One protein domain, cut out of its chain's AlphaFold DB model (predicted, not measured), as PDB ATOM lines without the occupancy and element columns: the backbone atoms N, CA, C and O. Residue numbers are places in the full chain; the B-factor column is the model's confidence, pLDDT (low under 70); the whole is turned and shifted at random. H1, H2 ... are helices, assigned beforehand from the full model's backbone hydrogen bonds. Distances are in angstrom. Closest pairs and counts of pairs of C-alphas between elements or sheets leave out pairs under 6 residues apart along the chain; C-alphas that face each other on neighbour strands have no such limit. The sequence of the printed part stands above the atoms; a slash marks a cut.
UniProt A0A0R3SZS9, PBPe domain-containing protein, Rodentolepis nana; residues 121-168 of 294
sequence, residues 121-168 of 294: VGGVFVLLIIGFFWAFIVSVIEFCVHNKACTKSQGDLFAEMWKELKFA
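AT A GLANCE: This is residues 121 to 168 of the 294 residues of the protein "PBPe domain-containing protein" of Rodentolepis nana (UniProt A0A0R3SZS9). One long helix, H1, makes the longest axis, and after a turn in the link of residues 151 to 155 a shorter helix, H2, folds back along part of its length, forming a loose, unequal V with a gap between the arms. The printed part has 48 residues, with two named helices in the order H1, H2 and no named strand; the class is all helix. It is only just extended, close to loose, with a radius of gyration of the C-alphas of 14.6 A, and its outline is flat, spanning 46 by 25 by 12 A.

HOW THE PARTS SIT: H1, residues 121 to 150, and H2, residues 156 to 168, are apart, with no C-alpha of the one within 8 A of the other. A tight link of 5 residues joins them. Residues 121 to 143 of H1 and 159 to 168 of H2 stand free. Every O i to N i+4 pair is within hydrogen-bond range in H2, and 25 of 26 are in H1.

IN THESE COORDINATES: H1 runs 44.3 A from C-alpha 121 at (114.234, 86.238, 91.632) to C-alpha 150 at (131.119, 48.121, 106.531). H2 runs 18.9 A, ending at C-alpha 168 at (126.114, 72.009, 115.658).

THE WHOLE: The two C-alphas farthest apart, those of Val 121 and Lys 152, are 46.6 A apart. The printed part has no cut. Its mean pLDDT is 79.2, with residues 148 to 159 and residue 161 under 70.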
ATOM      1  N   VAL A 121     113.027  87.036  91.329       85.75
ATOM      2  CA  VAL A 121     114.234  86.238  91.632       85.75
ATOM      3  C   VAL A 121     113.891  84.950  92.408       85.75
ATOM      4  O   VAL A 121     114.677  84.004  92.441       85.75
ATOM      5  N   GLY A 122     112.690  84.862  92.983       86.56
ATOM      6  CA  GLY A 122     112.233  83.761  93.836       86.56
ATOM      7  C   GLY A 122     112.288  82.384  93.174       86.56
ATOM      8  O   GLY A 122     112.570  81.399  93.854       86.56
ATOM      9  N   GLY A 123     112.128  82.309  91.848       89.94
ATOM     10  CA  GLY A 123     112.311  81.065  91.095       89.94
ATOM     11  C   GLY A 123     113.705  80.449  91.274       89.94
ATOM     12  O   GLY A 123     113.821  79.237  91.441       89.94
ATOM     13  N   VAL A 124     114.760  81.271  91.334       91.94
ATOM     14  CA  VAL A 124     116.139  80.804  91.563       91.94
ATOM     15  C   VAL A 124     116.301  80.268  92.988       91.94
ATOM     16  O   VAL A 124     116.866  79.193  93.177       91.94
ATOM     17  N   PHE A 125     115.750  80.957  93.992       91.12
ATOM     18  CA  PHE A 125     115.794  80.494  95.385       91.12
ATOM     19  C   PHE A 125     115.054  79.164  95.592       91.12
ATOM     20  O   PHE A 125     115.557  78.288  96.295       91.12
ATOM     21  N   VAL A 126     113.900  78.973  94.945       93.19
ATOM     22  CA  VAL A 126     113.155  77.702  94.990       93.19
ATOM     23  C   VAL A 126     113.967  76.564  94.360       93.19
ATOM     24  O   VAL A 126     114.064  75.489  94.951       93.19
ATOM     25  N   LEU A 127     114.610  76.804  93.211       95.06
ATOM     26  CA  LEU A 127     115.483  75.815  92.565       95.06
ATOM     27  C   LEU A 127     116.689  75.436  93.439       95.06
ATOM     28  O   LEU A 127     117.019  74.253  93.527       95.06
ATOM     29  N   LEU A 128     117.307  76.399  94.134       95.44
ATOM     30  CA  LEU A 128     118.414  76.132  95.064       95.44
ATOM     31  C   LEU A 128     117.988  75.234  96.237       95.44
ATOM     32  O   LEU A 128     118.709  74.297  96.575       95.44
ATOM     33  N   ILE A 129     116.813  75.473  96.831       96.12
ATOM     34  CA  ILE A 129     116.301  74.661  97.949       96.12
ATOM     35  C   ILE A 129     116.000  73.224  97.493       96.12
ATOM     36  O   ILE A 129     116.376  72.272  98.178       96.12
ATOM     37  N   ILE A 130     115.372  73.053  96.324       97.44
ATOM     38  CA  ILE A 130     115.077  71.727  95.755       97.44
ATOM     39  C   ILE A 130     116.378  70.980  95.426       97.44
ATOM     40  O   ILE A 130     116.521  69.811  95.789       97.44
ATOM     41  N   GLY A 131     117.346  71.653  94.793       97.56
ATOM     42  CA  GLY A 131     118.651  71.074  94.464       97.56
ATOM     43  C   GLY A 131     119.440  70.645  95.704       97.56
ATOM     44  O   GLY A 131     119.967  69.534  95.739       97.56
ATOM     45  N   PHE A 132     119.457  71.477  96.751       96.56
ATOM     46  CA  PHE A 132     120.084  71.143  98.032       96.56
ATOM     47  C   PHE A 132     119.442  69.913  98.687       96.56
ATOM     48  O   PHE A 132     120.152  69.005  99.119       96.56
ATOM     49  N   PHE A 133     118.108  69.842  98.719       96.44
ATOM     50  CA  PHE A 133     117.394  68.701  99.294       96.44
ATOM     51  C   PHE A 133     117.676  67.397  98.530       96.44
ATOM     52  O   PHE A 133     117.902  66.355  99.146       96.44
ATOM     53  N   TRP A 134     117.741  67.454  97.197       96.69
ATOM     54  CA  TRP A 134     118.067  66.290  96.371       96.69
ATOM     55  C   TRP A 134     119.515  65.821  96.568       96.69
ATOM     56  O   TRP A 134     119.757  64.627  96.745       96.69
ATOM     57  N   ALA A 135     120.475  66.751  96.607       96.69
ATOM     58  CA  ALA A 135     121.878  66.446  96.889       96.69
ATOM     59  C   ALA A 135     122.064  65.833  98.289       96.69
ATOM     60  O   ALA A 135     122.800  64.859  98.446       96.69
ATOM     61  N   PHE A 136     121.344  66.345  99.293       95.12
ATOM     62  CA  PHE A 136     121.346  65.792 100.647       95.12
ATOM     63  C   PHE A 136     120.803  64.355 100.686       95.12
ATOM     64  O   PHE A 136     121.417  63.489 101.308       95.12
ATOM     65  N   ILE A 137     119.705  64.062  99.974       93.69
ATOM     66  CA  ILE A 137     119.171  62.693  99.859       93.69
ATOM     67  C   ILE A 137     120.194  61.748  99.219       93.69
ATOM     68  O   ILE A 137     120.430  60.667  99.758       93.69
ATOM     69  N   VAL A 138     120.822  62.144  98.106       95.12
ATOM     70  CA  VAL A 138     121.847  61.322  97.435       95.12
ATOM     71  C   VAL A 138     123.021  61.048  98.376       95.12
ATOM     72  O   VAL A 138     123.397  59.892  98.548       95.12
ATOM     73  N   SER A 139     123.522  62.072  99.074       92.62
ATOM     74  CA  SER A 139     124.604  61.928 100.055       92.62
ATOM     75  C   SER A 139     124.242  60.970 101.199       92.62
ATOM     76  O   SER A 139     125.045  60.109 101.556       92.62
ATOM     77  N   VAL A 140     123.014  61.039 101.732       89.56
ATOM     78  CA  VAL A 140     122.540  60.094 102.759       89.56
ATOM     79  C   VAL A 140     122.430  58.670 102.203       89.56
ATOM     80  O   VAL A 140     122.780  57.726 102.913       89.56
ATOM     81  N   ILE A 141     121.994  58.483 100.953       90.44
ATOM     82  CA  ILE A 141     121.918  57.160 100.311       90.44
ATOM     83  C   ILE A 141     123.319  56.568 100.115       90.44
ATOM     84  O   ILE A 141     123.544  55.427 100.517       90.44
ATOM     85  N   GLU A 142     124.266  57.330  99.567       92.81
ATOM     86  CA  GLU A 142     125.657  56.891  99.390       92.81
ATOM     87  C   GLU A 142     126.312  56.555 100.733       92.81
ATOM     88  O   GLU A 142     126.882  55.474 100.888       92.81
ATOM     89  N   PHE A 143     126.145  57.415 101.742       86.38
ATOM     90  CA  PHE A 143     126.613  57.160 103.103       86.38
ATOM     91  C   PHE A 143     125.969  55.900 103.703       86.38
ATOM     92  O   PHE A 143     126.651  55.101 104.344       86.38
ATOM     93  N   CYS A 144     124.677  55.655 103.464       80.56
ATOM     94  CA  CYS A 144     124.013  54.423 103.894       80.56
ATOM     95  C   CYS A 144     124.552  53.180 103.177       80.56
ATOM     96  O   CYS A 144     124.728  52.152 103.825       80.56
ATOM     97  N   VAL A 145     124.817  53.241 101.870       85.69
ATOM     98  CA  VAL A 145     125.369  52.112 101.100       85.69
ATOM     99  C   VAL A 145     126.806  51.817 101.532       85.69
ATOM    100  O   VAL A 145     127.129  50.665 101.821       85.69
ATOM    101  N   HIS A 146     127.640  52.848 101.668       80.06
ATOM    102  CA  HIS A 146     129.029  52.720 102.105       80.06
ATOM    103  C   HIS A 146     129.130  52.169 103.538       80.06
ATOM    104  O   HIS A 146     129.867  51.219 103.789       80.06
ATOM    105  N   ASN A 147     128.314  52.665 104.475       70.81
ATOM    106  CA  ASN A 147     128.302  52.133 105.842       70.81
ATOM    107  C   ASN A 147     127.645  50.750 105.957       70.81
ATOM    108  O   ASN A 147     128.050  49.977 106.825       70.81
ATOM    109  N   LYS A 148     126.693  50.386 105.084       60.34
ATOM    110  CA  LYS A 148     126.163  49.009 104.990       60.34
ATOM    111  C   LYS A 148     127.186  48.017 104.444       60.34
ATOM    112  O   LYS A 148     127.152  46.857 104.845       60.34
ATOM    113  N   ALA A 149     128.102  48.459 103.581       54.19
ATOM    114  CA  ALA A 149     129.245  47.649 103.168       54.19
ATOM    115  C   ALA A 149     130.231  47.392 104.330       54.19
ATOM    116  O   ALA A 149     130.939  46.388 104.305       54.19
ATOM    117  N   CYS A 150     130.233  48.243 105.367       48.25
ATOM    118  CA  CYS A 150     131.119  48.121 106.531       48.25
ATOM    119  C   CYS A 150     130.463  47.581 107.820       48.25
ATOM    120  O   CYS A 150     131.175  47.020 108.650       48.25
ATOM    121  N   THR A 151     129.149  47.734 108.050       49.84
ATOM    122  CA  THR A 151     128.523  47.388 109.347       49.84
ATOM    123  C   THR A 151     127.092  46.847 109.265       49.84
ATOM    124  O   THR A 151     126.231  47.330 108.533       49.84
ATOM    125  N   LYS A 152     126.823  45.838 110.106       48.25
ATOM    126  CA  LYS A 152     125.562  45.078 110.197       48.25
ATOM    127  C   LYS A 152     124.637  45.564 111.333       48.25
ATOM    128  O   LYS A 152     123.838  44.784 111.840       48.25
ATOM    129  N   SER A 153     124.751  46.827 111.757       55.16
ATOM    130  CA  SER A 153     123.905  47.429 112.804       55.16
ATOM    131  C   SER A 153     123.494  48.849 112.411       55.16
ATOM    132  O   SER A 153     124.321  49.756 112.402       55.16
ATOM    133  N   GLN A 154     122.225  49.038 112.030       56.19
ATOM    134  CA  GLN A 154     121.745  50.285 111.412       56.19
ATOM    135  C   GLN A 154     120.983  51.238 112.353       56.19
ATOM    136  O   GLN A 154     120.587  52.310 111.904       56.19
ATOM    137  N   GLY A 155     120.746  50.857 113.613       58.62
ATOM    138  CA  GLY A 155     119.910  51.629 114.545       58.62
ATOM    139  C   GLY A 155     120.624  52.818 115.193       58.62
ATOM    140  O   GLY A 155     120.171  53.954 115.075       58.62
ATOM    141  N   ASP A 156     121.753  52.563 115.858       61.78
ATOM    142  CA  ASP A 156     122.317  53.522 116.820       61.78
ATOM    143  C   ASP A 156     123.082  54.690 116.172       61.78
ATOM    144  O   ASP A 156     123.028  55.819 116.657       61.78
ATOM    145  N   LEU A 157     123.744  54.468 115.029       64.75
ATOM    146  CA  LEU A 157     124.588  55.490 114.389       64.75
ATOM    147  C   LEU A 157     123.808  56.725 113.913       64.75
ATOM    148  O   LEU A 157     124.322  57.841 113.987       64.75
ATOM    149  N   PHE A 158     122.566  56.557 113.445       61.66
ATOM    150  CA  PHE A 158     121.756  57.692 112.990       61.66
ATOM    151  C   PHE A 158     121.260  58.539 114.173       61.66
ATOM    152  O   PHE A 158     121.147  59.758 114.051       61.66
ATOM    153  N   ALA A 159     121.024  57.917 115.334       65.88
ATOM    154  CA  ALA A 159     120.675  58.622 116.564       65.88
ATOM    155  C   ALA A 159     121.863  59.436 117.107       65.88
ATOM    156  O   ALA A 159     121.679  60.587 117.505       65.88
ATOM    157  N   GLU A 160     123.076  58.881 117.062       72.69
ATOM    158  CA  GLU A 160     124.298  59.570 117.494       72.69
ATOM    159  C   GLU A 160     124.665  60.728 116.555       72.69
ATOM    160  O   GLU A 160     124.855  61.857 117.007       72.69
ATOM    161  N   MET A 161     124.630  60.513 115.236       69.88
ATOM    162  CA  MET A 161     124.918  61.573 114.263       69.88
ATOM    163  C   MET A 161     123.874  62.707 114.297       69.88
ATOM    164  O   MET A 161     124.213  63.874 114.091       69.88
ATOM    165  N   TRP A 162     122.610  62.404 114.618       71.62
ATOM    166  CA  TRP A 162     121.570  63.424 114.796       71.62
ATOM    167  C   TRP A 162     121.732  64.226 116.098       71.62
ATOM    168  O   TRP A 162     121.339  65.394 116.132       71.62
ATOM    169  N   LYS A 163     122.331  63.659 117.160       73.56
ATOM    170  CA  LYS A 163     122.715  64.426 118.364       73.56
ATOM    171  C   LYS A 163     123.779  65.469 118.017       73.56
ATOM    172  O   LYS A 163     123.581  66.639 118.334       73.56
ATOM    173  N   GLU A 164     124.829  65.071 117.298       76.75
ATOM    174  CA  GLU A 164     125.918  65.969 116.885       76.75
ATOM    175  C   GLU A 164     125.444  67.059 115.910       76.75
ATOM    176  O   GLU A 164     125.716  68.242 116.113       76.75
ATOM    177  N   LEU A 165     124.628  66.714 114.906       75.94
ATOM    178  CA  LEU A 165     124.041  67.705 113.992       75.94
ATOM    179  C   LEU A 165     123.142  68.714 114.735       75.94
ATOM    180  O   LEU A 165     123.145  69.911 114.439       75.94
ATOM    181  N   LYS A 166     122.378  68.243 115.729       71.75
ATOM    182  CA  LYS A 166     121.509  69.080 116.569       71.75
ATOM    183  C   LYS A 166     122.303  69.942 117.557       71.75
ATOM    184  O   LYS A 166     121.828  71.018 117.915       71.75
ATOM    185  N   PHE A 167     123.496  69.509 117.964       71.19
ATOM    186  CA  PHE A 167     124.456  70.320 118.712       71.19
ATOM    187  C   PHE A 167     125.056  71.417 117.816       71.19
ATOM    188  O   PHE A 167     124.943  72.597 118.148       71.19
ATOM    189  N   ALA A 168     125.554  71.063 116.627       74.44
ATOM    190  CA  ALA A 168     126.114  72.009 115.658       74.44
ATOM    191  C   ALA A 168     125.106  73.096 115.224       74.44
ATOM    192  O   ALA A 168     125.427  74.285 115.260       74.44
TER     193      ALA A 168